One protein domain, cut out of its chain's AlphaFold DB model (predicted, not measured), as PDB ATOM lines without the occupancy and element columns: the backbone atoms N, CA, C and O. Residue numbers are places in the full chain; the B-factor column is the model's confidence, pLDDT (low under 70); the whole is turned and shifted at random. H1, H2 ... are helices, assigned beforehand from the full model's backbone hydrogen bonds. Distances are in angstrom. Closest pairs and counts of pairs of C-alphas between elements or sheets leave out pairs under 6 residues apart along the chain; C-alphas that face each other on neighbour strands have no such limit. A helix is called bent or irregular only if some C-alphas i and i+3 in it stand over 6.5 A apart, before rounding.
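What this domain is: This is residues 2 to 138 of the 241 residues of an uncharacterized protein of Pseudoalteromonas denitrificans DSM 6059 (UniProt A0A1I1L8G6). Two long helices, H3 and H8, lie side by side and run opposite ways through the body; H2 packs on H8, H7 packs on H3, and H6 stands across H3, meeting it with residues 84 to 85. H4 and H5 lie at one end of the longest axis and H9 with the tail at the other, while a long loop, residues 59 to 72, swings wide from H5 back to H6. The printed part has 137 residues with nine named helices, H1 to H9 in order, and no named strand: the class is all helix, its helix packing mostly crossed. It is only just compact, close to loose, with a radius of gyration of the C-alphas of 17.0 A and spans of 53 by 40 by 23 A.

How they stand to each other: H1, residues 2 to 6, touches H8, residues 99 to 115, with the C-alphas of Ser 6 and Ile 105 closest at 6.4 A; H8 does so with residues 101 to 108 alone. H2, residues 8 to 15, touches residues 108 to 115 of H8 at a steep tilt of 56 degrees, closest at the C-alphas of Ile 12 and Glu 115, 6.4 A. H3, residues 20 to 36, and H8 only just touch, with 3 pairs of C-alphas within 8 A, the closest Lys 27 and Ile 113 at 7.0 A, at a shallow tilt of 22 degrees, opposite ways. H4, residues 42 to 50, is close to H8 but not clearly touching, and H5, residues 55 to 58, touches it, the C-alphas of Ile 55 and Ala 100 being closest at 6.3 A. H6, residues 73 to 85, is about perpendicular to H3 at 74 degrees and touches it, closest at the C-alphas of Val 26 and Phe 84, 5.5 A. H7, residues 87 to 95, touches residues 29 to 36 of H3, closest at the C-alphas of Asn 29 and Lys 87, 5.3 A. H9, residues 121 to 129, touches no helix. Every O i to N i+4 pair is within hydrogen-bond range in H1, H2, H3, H4, H7 and H9, against 8 of 9 in H6 and 11 of 13 in H8; H5 is too short for such a pair.

Where its parts are: H1 begins at C-alpha 2, (165.874, 86.843, 185.348). H3 measures 24.3 A, H6 18.7 A and H8 25.0 A; H8 is irregular, but only just, C-alphas 111 and 114 being 6.6 A apart. H9 ends at C-alpha 129, (157.371, 125.559, 170.712).

The domain as a whole: The C-alphas farthest apart, Asp 57 and Glu 130, are 53.1 A apart. The printed part has no cut, and the link H5 to H6 is long. Mean pLDDT of the printed part is 74.0; residues under 70 include 54 to 71 and 131 to 138.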
ATOM      1  N   PHE A   2     167.034  86.946 186.241       62.50
ATOM      2  CA  PHE A   2     165.874  86.843 185.348       62.50
ATOM      3  C   PHE A   2     164.532  87.021 186.080       62.50
ATOM      4  O   PHE A   2     163.815  87.971 185.808       62.50
ATOM      5  N   THR A   3     164.274  86.238 187.135       65.31
ATOM      6  CA  THR A   3     163.034  86.300 187.942       65.31
ATOM      7  C   THR A   3     162.716  87.691 188.500       65.31
ATOM      8  O   THR A   3     161.558  88.037 188.694       65.31
ATOM      9  N   ILE A   4     163.745  88.499 188.760       69.50
ATOM     10  CA  ILE A   4     163.600  89.868 189.260       69.50
ATOM     11  C   ILE A   4     163.145  90.810 188.138       69.50
ATOM     12  O   ILE A   4     162.293  91.664 188.375       69.50
ATOM     13  N   PHE A   5     163.712  90.655 186.938       69.81
ATOM     14  CA  PHE A   5     163.319  91.398 185.737       69.81
ATOM     15  C   PHE A   5     161.950  90.957 185.211       69.81
ATOM     16  O   PHE A   5     161.221  91.777 184.666       69.81
ATOM     17  N   SER A   6     161.577  89.693 185.422       72.56
ATOM     18  CA  SER A   6     160.270  89.161 185.031       72.56
ATOM     19  C   SER A   6     159.124  89.674 185.912       72.56
ATOM     20  O   SER A   6     157.962  89.616 185.518       72.56
ATOM     21  N   GLN A   7     159.424  90.182 187.114       79.00
ATOM     22  CA  GLN A   7     158.419  90.720 188.029       79.00
ATOM     23  C   GLN A   7     158.007  92.138 187.627       79.00
ATOM     24  O   GLN A   7     158.694  93.121 187.921       79.00
ATOM     25  N   GLN A   8     156.824  92.232 187.024       78.06
ATOM     26  CA  GLN A   8     156.230  93.484 186.566       78.06
ATOM     27  C   GLN A   8     156.145  94.548 187.674       78.06
ATOM     28  O   GLN A   8     156.516  95.700 187.459       78.06
ATOM     29  N   GLU A   9     155.749  94.162 188.889       79.38
ATOM     30  CA  GLU A   9     155.625  95.080 190.030       79.38
ATOM     31  C   GLU A   9     156.941  95.790 190.378       79.38
ATOM     32  O   GLU A   9     156.945  96.962 190.760       79.38
ATOM     33  N   ASN A  10     158.080  95.104 190.228       79.75
ATOM     34  CA  ASN A  10     159.385  95.704 190.489       79.75
ATOM     35  C   ASN A  10     159.778  96.695 189.400       79.75
ATOM     36  O   ASN A  10     160.330  97.744 189.728       79.75
ATOM     37  N   LEU A  11     159.469  96.395 188.135       79.00
ATOM     38  CA  LEU A  11     159.706  97.317 187.026       79.00
ATOM     39  C   LEU A  11     158.858  98.578 187.185       79.00
ATOM     40  O   LEU A  11     159.408  99.674 187.167       79.00
ATOM     41  N   ILE A  12     157.560  98.434 187.464       81.06
ATOM     42  CA  ILE A  12     156.647  99.563 187.692       81.06
ATOM     43  C   ILE A  12     157.121 100.418 188.876       81.06
ATOM     44  O   ILE A  12     157.181 101.645 188.788       81.06
ATOM     45  N   ALA A  13     157.506  99.792 189.992       80.69
ATOM     46  CA  ALA A  13     157.992 100.513 191.167       80.69
ATOM     47  C   ALA A  13     159.314 101.261 190.915       80.69
ATOM     48  O   ALA A  13     159.554 102.301 191.532       80.69
ATOM     49  N   VAL A  14     160.178 100.744 190.038       81.44
ATOM     50  CA  VAL A  14     161.429 101.406 189.635       81.44
ATOM     51  C   VAL A  14     161.146 102.519 188.625       81.44
ATOM     52  O   VAL A  14     161.659 103.624 188.783       81.44
ATOM     53  N   PHE A  15     160.270 102.276 187.650       82.56
ATOM     54  CA  PHE A  15     159.922 103.237 186.604       82.56
ATOM     55  C   PHE A  15     159.206 104.470 187.153       82.56
ATOM     56  O   PHE A  15     159.524 105.592 186.762       82.56
ATOM     57  N   ASN A  16     158.353 104.286 188.160       82.25
ATOM     58  CA  ASN A  16     157.684 105.386 188.853       82.25
ATOM     59  C   ASN A  16     158.628 106.312 189.636       82.25
ATOM     60  O   ASN A  16     158.257 107.458 189.926       82.25
ATOM     61  N   LYS A  17     159.826 105.829 189.995       83.88
ATOM     62  CA  LYS A  17     160.835 106.607 190.726       83.88
ATOM     63  C   LYS A  17     161.701 107.478 189.824       83.88
ATOM     64  O   LYS A  17     162.320 108.401 190.342       83.88
ATOM     65  N   TYR A  18     161.746 107.210 188.520       82.81
ATOM     66  CA  TYR A  18     162.517 108.037 187.602       82.81
ATOM     67  C   TYR A  18     161.883 109.415 187.427       82.81
ATOM     68  O   TYR A  18     160.665 109.564 187.282       82.81
ATOM     69  N   SER A  19     162.739 110.431 187.402       79.25
ATOM     70  CA  SER A  19     162.387 111.737 186.856       79.25
ATOM     71  C   SER A  19     162.156 111.640 185.346       79.25
ATOM     72  O   SER A  19     162.614 110.707 184.689       79.25
ATOM     73  N   VAL A  20     161.488 112.636 184.761       78.31
ATOM     74  CA  VAL A  20     161.209 112.683 183.314       78.31
ATOM     75  C   VAL A  20     162.491 112.559 182.474       78.31
ATOM     76  O   VAL A  20     162.516 111.874 181.454       78.31
ATOM     77  N   LYS A  21     163.581 113.187 182.935       75.75
ATOM     78  CA  LYS A  21     164.892 113.138 182.280       75.75
ATOM     79  C   LYS A  21     165.465 111.720 182.276       75.75
ATOM     80  O   LYS A  21     165.883 111.215 181.236       75.75
ATOM     81  N   GLU A  22     165.467 111.085 183.444       81.56
ATOM     82  CA  GLU A  22     165.965 109.722 183.622       81.56
ATOM     83  C   GLU A  22     165.095 108.716 182.869       81.56
ATOM     84  O   GLU A  22     165.622 107.822 182.222       81.56
ATOM     85  N   ALA A  23     163.775 108.895 182.877       80.69
ATOM     86  CA  ALA A  23     162.842 108.036 182.163       80.69
ATOM     87  C   ALA A  23     163.119 108.020 180.651       80.69
ATOM     88  O   ALA A  23     163.113 106.959 180.020       80.69
ATOM     89  N   LEU A  24     163.423 109.188 180.073       74.56
ATOM     90  CA  LEU A  24     163.796 109.303 178.665       74.56
ATOM     91  C   LEU A  24     165.131 108.597 178.373       74.56
ATOM     92  O   LEU A  24     165.254 107.888 177.372       74.56
ATOM     93  N   GLN A  25     166.111 108.752 179.266       79.81
ATOM     94  CA  GLN A  25     167.405 108.075 179.169       79.81
ATOM     95  C   GLN A  25     167.257 106.551 179.280       79.81
ATOM     96  O   GLN A  25     167.827 105.822 178.474       79.81
ATOM     97  N   VAL A  26     166.442 106.065 180.215       84.06
ATOM     98  CA  VAL A  26     166.147 104.640 180.401       84.06
ATOM     99  C   VAL A  26     165.479 104.052 179.158       84.06
ATOM    100  O   VAL A  26     165.933 103.022 178.663       84.06
ATOM    101  N   LYS A  27     164.468 104.723 178.584       83.00
ATOM    102  CA  LYS A  27     163.829 104.288 177.326       83.00
ATOM    103  C   LYS A  27     164.852 104.149 176.197       83.00
ATOM    104  O   LYS A  27     164.843 103.161 175.460       83.00
ATOM    105  N   PHE A  28     165.744 105.127 176.067       80.12
ATOM    106  CA  PHE A  28     166.796 105.107 175.057       80.12
ATOM    107  C   PHE A  28     167.811 103.984 175.300       80.12
ATOM    108  O   PHE A  28     168.140 103.246 174.370       80.12
ATOM    109  N   ASN A  29     168.256 103.806 176.545       85.12
ATOM    110  CA  ASN A  29     169.171 102.739 176.940       85.12
ATOM    111  C   ASN A  29     168.578 101.356 176.656       85.12
ATOM    112  O   ASN A  29     169.268 100.515 176.086       85.12
ATOM    113  N   ILE A  30     167.300 101.137 176.980       84.19
ATOM    114  CA  ILE A  30     166.590  99.882 176.692       84.19
ATOM    115  C   ILE A  30     166.550  99.625 175.182       84.19
ATOM    116  O   ILE A  30     166.928  98.546 174.728       84.19
ATOM    117  N   ALA A  31     166.158 100.625 174.387       81.88
ATOM    118  CA  ALA A  31     166.109 100.488 172.933       81.88
ATOM    119  C   ALA A  31     167.492 100.190 172.326       81.88
ATOM    120  O   ALA A  31     167.603  99.400 171.387       81.88
ATOM    121  N   GLN A  32     168.554 100.803 172.858       81.44
ATOM    122  CA  GLN A  32     169.920 100.515 172.430       81.44
ATOM    123  C   GLN A  32     170.396  99.131 172.862       81.44
ATOM    124  O   GLN A  32     171.032  98.458 172.056       81.44
ATOM    125  N   ALA A  33     170.094  98.698 174.086       83.00
ATOM    126  CA  ALA A  33     170.467  97.375 174.575       83.00
ATOM    127  C   ALA A  33     169.805  96.277 173.734       83.00
ATOM    128  O   ALA A  33     170.490  95.378 173.254       83.00
ATOM    129  N   ILE A  34     168.508  96.414 173.434       83.38
ATOM    130  CA  ILE A  34     167.778  95.486 172.555       83.38
ATOM    131  C   ILE A  34     168.443  95.381 171.174       83.38
ATOM    132  O   ILE A  34     168.609  94.280 170.652       83.38
ATOM    133  N   LYS A  35     168.852  96.518 170.593       82.31
ATOM    134  CA  LYS A  35     169.558  96.546 169.302       82.31
ATOM    135  C   LYS A  35     170.957  95.936 169.387       82.31
ATOM    136  O   LYS A  35     171.338  95.193 168.495       82.31
ATOM    137  N   ALA A  36     171.711  96.240 170.440       80.56
ATOM    138  CA  ALA A  36     173.072  95.742 170.622       80.56
ATOM    139  C   ALA A  36     173.113  94.217 170.808       80.56
ATOM    140  O   ALA A  36     174.039  93.572 170.327       80.56
ATOM    141  N   LEU A  37     172.097  93.644 171.460       76.94
ATOM    142  CA  LEU A  37     171.989  92.204 171.695       76.94
ATOM    143  C   LEU A  37     171.341  91.425 170.538       76.94
ATOM    144  O   LEU A  37     171.191  90.212 170.649       76.94
ATOM    145  N   ASN A  38     170.962  92.085 169.434       79.31
ATOM    146  CA  ASN A  38     170.279  91.458 168.292       79.31
ATOM    147  C   ASN A  38     169.058  90.612 168.706       79.31
ATOM    148  O   ASN A  38     168.823  89.528 168.169       79.31
ATOM    149  N   ILE A  39     168.277  91.097 169.676       78.75
ATOM    150  CA  ILE A  39     167.091  90.377 170.150       78.75
ATOM    151  C   ILE A  39     166.015  90.448 169.047       78.75
ATOM    152  O   ILE A  39     165.665  91.556 168.629       78.75
ATOM    153  N   PRO A  40     165.483  89.309 168.563       78.38
ATOM    154  CA  PRO A  40     164.536  89.254 167.457       78.38
ATOM    155  C   PRO A  40     163.238  89.975 167.809       78.38
ATOM    156  O   PRO A  40     162.842  90.045 168.978       78.38
ATOM    157  N   SER A  41     162.580  90.520 166.783       79.62
ATOM    158  CA  SER A  41     161.271  91.159 166.914       79.62
ATOM    159  C   SER A  41     160.185  90.134 167.258       79.62
ATOM    160  O   SER A  41     160.318  88.954 166.944       79.62
ATOM    161  N   ASP A  42     159.085  90.582 167.869       79.19
ATOM    162  CA  ASP A  42     157.968  89.688 168.219       79.19
ATOM    163  C   ASP A  42     157.336  89.091 166.958       79.19
ATOM    164  O   ASP A  42     156.946  87.928 166.945       79.19
ATOM    165  N   GLU A  43     157.323  89.866 165.873       83.06
ATOM    166  CA  GLU A  43     156.887  89.436 164.546       83.06
ATOM    167  C   GLU A  43     157.774  88.316 163.989       83.06
ATOM    168  O   GLU A  43     157.260  87.291 163.549       83.06
ATOM    169  N   LEU A  44     159.102  88.457 164.085       83.31
ATOM    170  CA  LEU A  44     160.041  87.420 163.654       83.31
ATOM    171  C   LEU A  44     159.891  86.154 164.506       83.31
ATOM    172  O   LEU A  44     159.874  85.049 163.975       83.31
ATOM    173  N   VAL A  45     159.727  86.306 165.821       83.06
ATOM    174  CA  VAL A  45     159.475  85.182 166.732       83.06
ATOM    175  C   VAL A  45     158.175  84.459 166.378       83.06
ATOM    176  O   VAL A  45     158.125  83.230 166.389       83.06
ATOM    177  N   GLN A  46     157.119  85.203 166.058       82.62
ATOM    178  CA  GLN A  46     155.838  84.627 165.670       82.62
ATOM    179  C   GLN A  46     155.925  83.926 164.311       82.62
ATOM    180  O   GLN A  46     155.394  82.828 164.167       82.62
ATOM    181  N   GLN A  47     156.645  84.507 163.350       86.19
ATOM    182  CA  GLN A  47     156.920  83.868 162.068       86.19
ATOM    183  C   GLN A  47     157.700  82.559 162.253       86.19
ATOM    184  O   GLN A  47     157.276  81.530 161.736       86.19
ATOM    185  N   MET A  48     158.760  82.559 163.068       82.50
ATOM    186  CA  MET A  48     159.512  81.344 163.400       82.50
ATOM    187  C   MET A  48     158.609  80.264 164.007       82.50
ATOM    188  O   MET A  48     158.673  79.111 163.592       82.50
ATOM    189  N   ARG A  49     157.711  80.634 164.933       84.19
ATOM    190  CA  ARG A  49     156.737  79.690 165.508       84.19
ATOM    191  C   ARG A  49     155.764  79.143 164.467       84.19
ATOM    192  O   ARG A  49     155.462  77.955 164.502       84.19
ATOM    193  N   ASN A  50     155.297  79.982 163.544       86.25
ATOM    194  CA  ASN A  50     154.416  79.561 162.450       86.25
ATOM    195  C   ASN A  50     155.129  78.608 161.474       86.25
ATOM    196  O   ASN A  50     154.489  77.737 160.892       86.25
ATOM    197  N   GLU A  51     156.447  78.749 161.328       86.44
ATOM    198  CA  GLU A  51     157.316  77.861 160.546       86.44
ATOM    199  C   GLU A  51     157.773  76.615 161.337       86.44
ATOM    200  O   GLU A  51     158.481  75.764 160.804       86.44
ATOM    201  N   GLY A  52     157.350  76.473 162.601       78.56
ATOM    202  CA  GLY A  52     157.688  75.339 163.466       78.56
ATOM    203  C   GLY A  52     159.076  75.408 164.112       78.56
ATOM    204  O   GLY A  52     159.509  74.431 164.718       78.56
ATOM    205  N   LEU A  53     159.773  76.544 164.016       77.69
ATOM    206  CA  LEU A  53     161.078  76.774 164.637       77.69
ATOM    207  C   LEU A  53     160.908  77.233 166.090       77.69
ATOM    208  O   LEU A  53     160.295  78.272 166.365       77.69
ATOM    209  N   CYS A  54     161.497  76.495 167.032       69.56
ATOM    210  CA  CYS A  54     161.527  76.903 168.431       69.56
ATOM    211  C   CYS A  54     162.794  77.714 168.723       69.56
ATOM    212  O   CYS A  54     163.910  77.313 168.411       69.56
ATOM    213  N   ILE A  55     162.645  78.862 169.387       66.75
ATOM    214  CA  ILE A  55     163.784  79.710 169.792       66.75
ATOM    215  C   ILE A  55     164.757  78.947 170.709       66.75
ATOM    216  O   ILE A  55     165.956  79.227 170.729       66.75
ATOM    217  N   THR A  56     164.246  77.966 171.456       65.06
ATOM    218  CA  THR A  56     165.040  77.078 172.309       65.06
ATOM    219  C   THR A  56     166.058  76.257 171.523       65.06
ATOM    220  O   THR A  56     167.115  75.966 172.071       65.06
ATOM    221  N   ASP A  57     165.806  75.970 170.241       60.81
ATOM    222  CA  ASP A  57     166.714  75.191 169.386       60.81
ATOM    223  C   ASP A  57     167.992  75.970 169.041       60.81
ATOM    224  O   ASP A  57     169.036  75.388 168.753       60.81
ATOM    225  N   PHE A  58     167.935  77.300 169.133       61.81
ATOM    226  CA  PHE A  58     169.071  78.196 168.907       61.81
ATOM    227  C   PHE A  58     169.780  78.592 170.210       61.81
ATOM    228  O   PHE A  58     170.793  79.297 170.184       61.81
ATOM    229  N   SER A  59     169.258  78.177 171.370       55.31
ATOM    230  CA  SER A  59     169.781  78.598 172.666       55.31
ATOM    231  C   SER A  59     170.845  77.630 173.187       55.31
ATOM    232  O   SER A  59     170.556  76.653 173.866       55.31
ATOM    233  N   LEU A  60     172.115  77.935 172.906       51.38
ATOM    234  CA  LEU A  60     173.270  77.126 173.327       51.38
ATOM    235  C   LEU A  60     173.700  77.318 174.797       51.38
ATOM    236  O   LEU A  60     174.798  76.910 175.172       51.38
ATOM    237  N   LYS A  61     172.886  77.946 175.654       48.91
ATOM    238  CA  LYS A  61     173.245  78.171 177.064       48.91
ATOM    239  C   LYS A  61     172.039  78.016 177.984       48.91
ATOM    240  O   LYS A  61     171.351  78.984 178.286       48.91
ATOM    241  N   GLN A  62     171.842  76.804 178.498       48.81
ATOM    242  CA  GLN A  62     171.177  76.611 179.786       48.81
ATOM    243  C   GLN A  62     172.179  76.944 180.890       48.81
ATOM    244  O   GLN A  62     172.851  76.069 181.425       48.81
ATOM    245  N   ASN A  63     172.308  78.224 181.228       44.91
ATOM    246  CA  ASN A  63     172.847  78.560 182.536       44.91
ATOM    247  C   ASN A  63     171.666  78.588 183.501       44.91
ATOM    248  O   ASN A  63     171.011  79.616 183.660       44.91
ATOM    249  N   GLU A  64     171.411  77.451 184.155       45.75
ATOM    250  CA  GLU A  64     170.664  77.415 185.411       45.75
ATOM    251  C   GLU A  64     171.416  78.254 186.457       45.75
ATOM    252  O   GLU A  64     172.067  77.740 187.364       45.75
ATOM    253  N   SER A  65     171.337  79.578 186.367       43.19
ATOM    254  CA  SER A  65     171.677  80.425 187.500       43.19
ATOM    255  C   SER A  65     170.449  80.477 188.408       43.19
ATOM    256  O   SER A  65     169.681  81.439 188.437       43.19
ATOM    257  N   LYS A  66     170.255  79.385 189.161       45.66
ATOM    258  CA  LYS A  66     169.447  79.363 190.386       45.66
ATOM    259  C   LYS A  66     170.089  80.332 191.381       45.66
ATOM    260  O   LYS A  66     170.823  79.942 192.280       45.66
ATOM    261  N   ILE A  67     169.864  81.625 191.178       49.91
ATOM    262  CA  ILE A  67     170.225  82.649 192.149       49.91
ATOM    263  C   ILE A  67     169.064  82.705 193.135       49.91
ATOM    264  O   ILE A  67     168.041  83.340 192.863       49.91
ATOM    265  N   SER A  68     169.229  82.019 194.263       46.94
ATOM    266  CA  SER A  68     168.431  82.214 195.471       46.94
ATOM    267  C   SER A  68     168.567  83.675 195.901       46.94
ATOM    268  O   SER A  68     169.569  84.070 196.491       46.94
ATOM    269  N   ASN A  69     167.599  84.517 195.540       55.50
ATOM    270  CA  ASN A  69     167.617  85.924 195.924       55.50
ATOM    271  C   ASN A  69     166.959  86.081 197.299       55.50
ATOM    272  O   ASN A  69     165.820  86.524 197.393       55.50
ATOM    273  N   GLU A  70     167.699  85.783 198.368       55.25
ATOM    274  CA  GLU A  70     167.389  86.246 199.735       55.25
ATOM    275  C   GLU A  70     167.743  87.737 199.913       55.25
ATOM    276  O   GLU A  70     168.313  88.170 200.910       55.25
ATOM    277  N   SER A  71     167.467  88.563 198.906       59.91
ATOM    278  CA  SER A  71     167.704  90.002 198.980       59.91
ATOM    279  C   SER A  71     166.381  90.721 199.162       59.91
ATOM    280  O   SER A  71     165.416  90.469 198.445       59.91
ATOM    281  N   SER A  72     166.343  91.651 200.115       73.44
ATOM    282  CA  SER A  72     165.159  92.477 200.347       73.44
ATOM    283  C   SER A  72     164.738  93.198 199.053       73.44
ATOM    284  O   SER A  72     165.598  93.757 198.361       73.44
ATOM    285  N   PRO A  73     163.431  93.271 198.738       71.06
ATOM    286  CA  PRO A  73     162.925  93.837 197.481       71.06
ATOM    287  C   PRO A  73     163.372  95.290 197.254       71.06
ATOM    288  O   PRO A  73     163.554  95.726 196.119       71.06
ATOM    289  N   SER A  74     163.630  96.046 198.322       77.06
ATOM    290  CA  SER A  74     164.161  97.413 198.252       77.06
ATOM    291  C   SER A  74     165.584  97.494 197.686       77.06
ATOM    292  O   SER A  74     165.882  98.410 196.919       77.06
ATOM    293  N   ILE A  75     166.454  96.537 198.027       78.75
ATOM    294  CA  ILE A  75     167.839  96.471 197.527       78.75
ATOM    295  C   ILE A  75     167.816  96.126 196.041       78.75
ATOM    296  O   ILE A  75     168.483  96.776 195.237       78.75
ATOM    297  N   ILE A  76     166.973  95.159 195.681       77.62
ATOM    298  CA  ILE A  76     166.760  94.726 194.305       77.62
ATOM    299  C   ILE A  76     166.280  95.896 193.438       77.62
ATOM    300  O   ILE A  76     166.874  96.180 192.401       77.62
ATOM    301  N   ARG A  77     165.260  96.636 193.889       81.06
ATOM    302  CA  ARG A  77     164.744  97.812 193.168       81.06
ATOM    303  C   ARG A  77     165.797  98.909 193.019       81.06
ATOM    304  O   ARG A  77     165.887  99.517 191.961       81.06
ATOM    305  N   ASN A  78     166.618  99.150 194.041       82.19
ATOM    306  CA  ASN A  78     167.711 100.122 193.949       82.19
ATOM    307  C   ASN A  78     168.812  99.670 192.970       82.19
ATOM    308  O   ASN A  78     169.403 100.485 192.266       82.19
ATOM    309  N   HIS A  79     169.088  98.368 192.906       82.06
ATOM    310  CA  HIS A  79     170.028  97.818 191.938       82.06
ATOM    311  C   HIS A  79     169.495  97.951 190.505       82.06
ATOM    312  O   HIS A  79     170.186  98.513 189.659       82.06
ATOM    313  N   LEU A  80     168.242  97.547 190.261       81.69
ATOM    314  CA  LEU A  80     167.557  97.746 188.979       81.69
ATOM    315  C   LEU A  80     167.570  99.214 188.556       81.69
ATOM    316  O   LEU A  80     167.889  99.522 187.411       81.69
ATOM    317  N   PHE A  81     167.304 100.117 189.505       84.19
ATOM    318  CA  PHE A  81     167.319 101.552 189.256       84.19
ATOM    319  C   PHE A  81     168.651 102.016 188.642       84.19
ATOM    320  O   PHE A  81     168.668 102.769 187.668       84.19
ATOM    321  N   LYS A  82     169.774 101.522 189.178       83.88
ATOM    322  CA  LYS A  82     171.120 101.832 188.675       83.88
ATOM    323  C   LYS A  82     171.440 101.139 187.351       83.88
ATOM    324  O   LYS A  82     172.149 101.720 186.537       83.88
ATOM    325  N   VAL A  83     170.945  99.918 187.144       83.94
ATOM    326  CA  VAL A  83     171.184  99.150 185.912       83.94
ATOM    327  C   VAL A  83     170.537  99.830 184.708       83.94
ATOM    328  O   VAL A  83     171.196  99.997 183.695       83.94
ATOM    329  N   PHE A  84     169.283 100.273 184.803       83.94
ATOM    330  CA  PHE A  84     168.600 100.892 183.658       83.94
ATOM    331  C   PHE A  84     169.166 102.270 183.270       83.94
ATOM    332  O   PHE A  84     169.085 102.668 182.104       83.94
ATOM    333  N   LEU A  85     169.762 102.996 184.221       84.00
ATOM    334  CA  LEU A  85     170.443 104.268 183.951       84.00
ATOM    335  C   LEU A  85     171.765 104.082 183.196       84.00
ATOM    336  O   LEU A  85     172.156 104.950 182.413       84.00
ATOM    337  N   ASP A  86     172.441 102.956 183.412       84.75
ATOM    338  CA  ASP A  86     173.741 102.656 182.825       84.75
ATOM    339  C   ASP A  86     173.603 101.670 181.661       84.75
ATOM    340  O   ASP A  86     173.371 100.474 181.840       84.75
ATOM    341  N   LYS A  87     173.800 102.182 180.442       82.94
ATOM    342  CA  LYS A  87     173.729 101.394 179.209       82.94
ATOM    343  C   LYS A  87     174.605 100.139 179.258       82.94
ATOM    344  O   LYS A  87     174.148  99.087 178.820       82.94
ATOM    345  N   GLN A  88     175.849 100.248 179.729       82.06
ATOM    346  CA  GLN A  88     176.788  99.122 179.673       82.06
ATOM    347  C   GLN A  88     176.373  98.033 180.653       82.06
ATOM    348  O   GLN A  88     176.275  96.875 180.270       82.06
ATOM    349  N   LYS A  89     175.975  98.414 181.872       84.69
ATOM    350  CA  LYS A  89     175.458  97.451 182.855       84.69
ATOM    351  C   LYS A  89     174.193  96.752 182.378       84.69
ATOM    352  O   LYS A  89     174.022  95.571 182.663       84.69
ATOM    353  N   LEU A  90     173.310  97.462 181.675       84.62
ATOM    354  CA  LEU A  90     172.116  96.855 181.093       84.62
ATOM    355  C   LEU A  90     172.485  95.834 180.010       84.62
ATOM    356  O   LEU A  90     171.945  94.732 180.019       84.62
ATOM    357  N   ILE A  91     173.419  96.169 179.116       83.31
ATOM    358  CA  ILE A  91     173.910  95.258 178.071       83.31
ATOM    359  C   ILE A  91     174.589  94.037 178.692       83.31
ATOM    360  O   ILE A  91     174.228  92.915 178.346       83.31
ATOM    361  N   ASP A  92     175.506  94.239 179.635       82.94
ATOM    362  CA  ASP A  92     176.231  93.162 180.314       82.94
ATOM    363  C   ASP A  92     175.263  92.217 181.032       82.94
ATOM    364  O   ASP A  92     175.355  90.996 180.899       82.94
ATOM    365  N   LEU A  93     174.273  92.773 181.735       80.94
ATOM    366  CA  LEU A  93     173.266  91.989 182.438       80.94
ATOM    367  C   LEU A  93     172.361  91.228 181.465       80.94
ATOM    368  O   LEU A  93     172.098  90.046 181.682       80.94
ATOM    369  N   MET A  94     171.916  91.874 180.383       77.88
ATOM    370  CA  MET A  94     171.090  91.215 179.373       77.88
ATOM    371  C   MET A  94     171.871  90.158 178.579       77.88
ATOM    372  O   MET A  94     171.289  89.160 178.170       77.88
ATOM    373  N   SER A  95     173.186  90.326 178.406       79.56
ATOM    374  CA  SER A  95     174.046  89.359 177.708       79.56
ATOM    375  C   SER A  95     174.198  88.037 178.469       79.56
ATOM    376  O   SER A  95     174.550  87.012 177.883       79.56
ATOM    377  N   GLY A  96     173.918  88.057 179.777       78.06
ATOM    378  CA  GLY A  96     173.907  86.874 180.630       78.06
ATOM    379  C   GLY A  96     172.641  86.023 180.504       78.06
ATOM    380  O   GLY A  96     172.640  84.896 180.999       78.06
ATOM    381  N   PHE A  97     171.582  86.530 179.864       75.19
ATOM    382  CA  PHE A  97     170.341  85.786 179.660       75.19
ATOM    383  C   PHE A  97     170.409  84.897 178.422       75.19
ATOM    384  O   PHE A  97     171.058  85.211 177.422       75.19
ATOM    385  N   SER A  98     169.693  83.779 178.475       77.56
ATOM    386  CA  SER A  98     169.417  82.987 177.283       77.56
ATOM    387  C   SER A  98     168.570  83.790 176.287       77.56
ATOM    388  O   SER A  98     167.943  84.806 176.609       77.56
ATOM    389  N   MET A  99     168.540  83.330 175.039       79.50
ATOM    390  CA  MET A  99     167.803  84.017 173.980       79.50
ATOM    391  C   MET A  99     166.292  84.050 174.253       79.50
ATOM    392  O   MET A  99     165.646  85.071 174.032       79.50
ATOM    393  N   ALA A 100     165.741  82.955 174.784       75.69
ATOM    394  CA  ALA A 100     164.334  82.874 175.169       75.69
ATOM    395  C   ALA A 100     163.997  83.869 176.295       75.69
ATOM    396  O   ALA A 100     163.058  84.652 176.170       75.69
ATOM    397  N   GLU A 101     164.830  83.917 177.338       78.56
ATOM    398  CA  GLU A 101     164.695  84.866 178.449       78.56
ATOM    399  C   GLU A 101     164.806  86.327 177.979       78.56
ATOM    400  O   GLU A 101     164.054  87.196 178.419       78.56
ATOM    401  N   SER A 102     165.712  86.611 177.041       80.25
ATOM    402  CA  SER A 102     165.898  87.954 176.477       80.25
ATOM    403  C   SER A 102     164.667  88.446 175.711       80.25
ATOM    404  O   SER A 102     164.338  89.633 175.764       80.25
ATOM    405  N   ILE A 103     163.965  87.544 175.020       80.69
ATOM    406  CA  ILE A 103     162.719  87.855 174.306       80.69
ATOM    407  C   ILE A 103     161.587  88.136 175.297       80.69
ATOM    408  O   ILE A 103     160.867  89.120 175.130       80.69
ATOM    409  N   GLU A 104     161.462  87.331 176.354       80.94
ATOM    410  CA  GLU A 104     160.465  87.569 177.406       80.94
ATOM    411  C   GLU A 104     160.701  88.905 178.118       80.94
ATOM    412  O   GLU A 104     159.777  89.711 178.253       80.94
ATOM    413  N   ILE A 105     161.950  89.193 178.497       81.69
ATOM    414  CA  ILE A 105     162.314  90.474 179.112       81.69
ATOM    415  C   ILE A 105     162.045  91.629 178.151       81.69
ATOM    416  O   ILE A 105     161.521  92.653 178.579       81.69
ATOM    417  N   ARG A 106     162.349  91.492 176.856       83.25
ATOM    418  CA  ARG A 106     162.026  92.521 175.859       83.25
ATOM    419  C   ARG A 106     160.521  92.793 175.802       83.25
ATOM    420  O   ARG A 106     160.131  93.961 175.797       83.25
ATOM    421  N   GLY A 107     159.693  91.749 175.779       79.69
ATOM    422  CA  GLY A 107     158.234  91.882 175.811       79.69
ATOM    423  C   GLY A 107     157.759  92.628 177.059       79.69
ATOM    424  O   GLY A 107     157.028  93.614 176.955       79.69
ATOM    425  N   LEU A 108     158.261  92.232 178.231       81.25
ATOM    426  CA  LEU A 108     157.946  92.883 179.503       81.25
ATOM    427  C   LEU A 108     158.425  94.336 179.555       81.25
ATOM    428  O   LEU A 108     157.687  95.206 180.008       81.25
ATOM    429  N   LEU A 109     159.629  94.639 179.071       82.62
ATOM    430  CA  LEU A 109     160.130  96.011 179.020       82.62
ATOM    431  C   LEU A 109     159.262  96.871 178.103       82.62
ATOM    432  O   LEU A 109     158.857  97.952 178.513       82.62
ATOM    433  N   ASN A 110     158.907  96.387 176.912       81.75
ATOM    434  CA  ASN A 110     158.046  97.133 175.990       81.75
ATOM    435  C   ASN A 110     156.656  97.409 176.574       81.75
ATOM    436  O   ASN A 110     156.145  98.513 176.406       81.75
ATOM    437  N   GLN A 111     156.078  96.447 177.296       81.12
ATOM    438  CA  GLN A 111     154.797  96.629 177.985       81.12
ATOM    439  C   GLN A 111     154.892  97.641 179.130       81.12
ATOM    440  O   GLN A 111     153.990  98.448 179.307       81.12
ATOM    441  N   ASN A 112     155.985  97.625 179.894       78.25
ATOM    442  CA  ASN A 112     156.148  98.506 181.052       78.25
ATOM    443  C   ASN A 112     156.760  99.871 180.699       78.25
ATOM    444  O   ASN A 112     156.772 100.764 181.539       78.25
ATOM    445  N   ILE A 113     157.238 100.086 179.466       77.25
ATOM    446  CA  ILE A 113     157.740 101.397 179.021       77.25
ATOM    447  C   ILE A 113     156.640 102.470 179.069       77.25
ATOM    448  O   ILE A 113     156.962 103.641 179.257       77.25
ATOM    449  N   SER A 114     155.357 102.111 178.940       73.56
ATOM    450  CA  SER A 114     154.246 103.065 179.083       73.56
ATOM    451  C   SER A 114     154.073 103.599 180.508       73.56
ATOM    452  O   SER A 114     153.496 104.666 180.682       73.56
ATOM    453  N   GLU A 115     154.595 102.892 181.511       73.50
ATOM    454  CA  GLU A 115     154.555 103.288 182.926       73.50
ATOM    455  C   GLU A 115     155.690 104.261 183.294       73.50
ATOM    456  O   GLU A 115     155.725 104.822 184.392       73.50
ATOM    457  N   LEU A 116     156.643 104.490 182.384       73.88
ATOM    458  CA  LEU A 116     157.608 105.573 182.534       73.88
ATOM    459  C   LEU A 116     156.867 106.906 182.388       73.88
ATOM    460  O   LEU A 116     156.119 107.105 181.433       73.88
ATOM    461  N   LYS A 117     157.125 107.845 183.306       70.62
ATOM    462  CA  LYS A 117     156.603 109.225 183.288       70.62
ATOM    463  C   LYS A 117     157.192 110.025 182.121       70.62
ATOM    464  O   LYS A 117     157.995 110.937 182.308       70.62
ATOM    465  N   LEU A 118     156.834 109.640 180.906       68.44
ATOM    466  CA  LEU A 118     157.293 110.248 179.673       68.44
ATOM    467  C   LEU A 118     156.238 111.261 179.212       68.44
ATOM    468  O   LEU A 118     155.068 110.894 179.084       68.44
ATOM    469  N   PRO A 119     156.613 112.526 178.957       66.81
ATOM    470  CA  PRO A 119     155.729 113.454 178.271       66.81
ATOM    471  C   PRO A 119     155.407 112.883 176.887       66.81
ATOM    472  O   PRO A 119     156.271 112.303 176.230       66.81
ATOM    473  N   SER A 120     154.153 113.019 176.458       67.25
ATOM    474  CA  SER A 120     153.747 112.595 175.119       67.25
ATOM    475  C   SER A 120     154.524 113.372 174.055       67.25
ATOM    476  O   SER A 120     154.888 114.526 174.278       67.25
ATOM    477  N   ASP A 121     154.737 112.782 172.877       65.62
ATOM    478  CA  ASP A 121     155.450 113.459 171.781       65.62
ATOM    479  C   ASP A 121     154.780 114.796 171.400       65.62
ATOM    480  O   ASP A 121     155.454 115.767 171.060       65.62
ATOM    481  N   ASN A 122     153.454 114.886 171.563       68.19
ATOM    482  CA  ASN A 122     152.693 116.128 171.401       68.19
ATOM    483  C   ASN A 122     153.025 117.177 172.473       68.19
ATOM    484  O   ASN A 122     153.153 118.355 172.151       68.19
ATOM    485  N   LEU A 123     153.181 116.763 173.734       71.44
ATOM    486  CA  LEU A 123     153.579 117.656 174.822       71.44
ATOM    487  C   LEU A 123     155.033 118.108 174.655       71.44
ATOM    488  O   LEU A 123     155.329 119.274 174.882       71.44
ATOM    489  N   ILE A 124     155.922 117.227 174.190       71.38
ATOM    490  CA  ILE A 124     157.307 117.587 173.857       71.38
ATOM    491  C   ILE A 124     157.322 118.639 172.743       71.38
ATOM    492  O   ILE A 124     157.999 119.654 172.880       71.38
ATOM    493  N   ALA A 125     156.535 118.445 171.683       65.25
ATOM    494  CA  ALA A 125     156.439 119.407 170.589       65.25
ATOM    495  C   ALA A 125     155.885 120.770 171.051       65.25
ATOM    496  O   ALA A 125     156.380 121.807 170.613       65.25
ATOM    497  N   GLN A 126     154.898 120.787 171.953       70.31
ATOM    498  CA  GLN A 126     154.380 122.023 172.553       70.31
ATOM    499  C   GLN A 126     155.414 122.697 173.465       70.31
ATOM    500  O   GLN A 126     155.647 123.895 173.345       70.31
ATOM    501  N   MET A 127     156.108 121.930 174.309       67.12
ATOM    502  CA  MET A 127     157.184 122.446 175.160       67.12
ATOM    503  C   MET A 127     158.344 123.018 174.337       67.12
ATOM    504  O   MET A 127     158.902 124.052 174.694       67.12
ATOM    505  N   GLU A 128     158.697 122.390 173.211       69.38
ATOM    506  CA  GLU A 128     159.701 122.915 172.283       69.38
ATOM    507  C   GLU A 128     159.243 124.210 171.601       69.38
ATOM    508  O   GLU A 128     160.049 125.132 171.462       69.38
ATOM    509  N   GLN A 129     157.961 124.317 171.232       73.00
ATOM    510  CA  GLN A 129     157.371 125.559 170.712       73.00
ATOM    511  C   GLN A 129     157.380 126.685 171.758       73.00
ATOM    512  O   GLN A 129     157.610 127.840 171.407       73.00
ATOM    513  N   GLU A 130     157.206 126.346 173.036       73.44
ATOM    514  CA  GLU A 130     157.297 127.274 174.172       73.44
ATOM    515  C   GLU A 130     158.746 127.526 174.647       73.44
ATOM    516  O   GLU A 130     158.980 128.280 175.593       73.44
ATOM    517  N   GLY A 131     159.753 126.938 173.987       61.47
ATOM    518  CA  GLY A 131     161.174 127.151 174.291       61.47
ATOM    519  C   GLY A 131     161.713 126.355 175.491       61.47
ATOM    520  O   GLY A 131     162.876 126.528 175.874       61.47
ATOM    521  N   LEU A 132     160.914 125.449 176.057       61.12
ATOM    522  CA  LEU A 132     161.295 124.460 177.068       61.12
ATOM    523  C   LEU A 132     161.827 123.187 176.390       61.12
ATOM    524  O   LEU A 132     161.299 122.088 176.560       61.12
ATOM    525  N   SER A 133     162.883 123.329 175.588       58.38
ATOM    526  CA  SER A 133     163.474 122.192 174.886       58.38
ATOM    527  C   SER A 133     164.165 121.227 175.857       58.38
ATOM    528  O   SER A 133     164.943 121.626 176.729       58.38
ATOM    529  N   LEU A 134     163.940 119.923 175.664       58.88
ATOM    530  CA  LEU A 134     164.572 118.843 176.441       58.88
ATOM    531  C   LEU A 134     166.115 118.887 176.394       58.88
ATOM    532  O   LEU A 134     166.786 118.359 177.280       58.88
ATOM    533  N   GLN A 135     166.685 119.582 175.404       53.69
ATOM    534  CA  GLN A 135     168.119 119.868 175.286       53.69
ATOM    535  C   GLN A 135     168.645 120.774 176.415       53.69
ATOM    536  O   GLN A 135     169.759 120.563 176.888       53.69
ATOM    537  N   ARG A 136     167.844 121.724 176.930       48.03
ATOM    538  CA  ARG A 136     168.222 122.550 178.098       48.03
ATOM    539  C   ARG A 136     168.168 121.794 179.425       48.03
ATOM    540  O   ARG A 136     168.782 122.229 180.392       48.03
ATOM    541  N   ILE A 137     167.487 120.650 179.472       48.41
ATOM    542  CA  ILE A 137     167.400 119.785 180.661       48.41
ATOM    543  C   ILE A 137     168.641 118.861 180.764       48.41
ATOM    544  O   ILE A 137     168.770 118.048 181.680       48.41
ATOM    545  N   GLY A 138     169.631 119.025 179.876       45.06
ATOM    546  CA  GLY A 138     170.927 118.341 179.938       45.06
ATOM    547  C   GLY A 138     170.864 116.890 179.469       45.06
ATOM    548  O   GLY A 138     171.556 116.037 180.022       45.06
TER     549      GLY A 138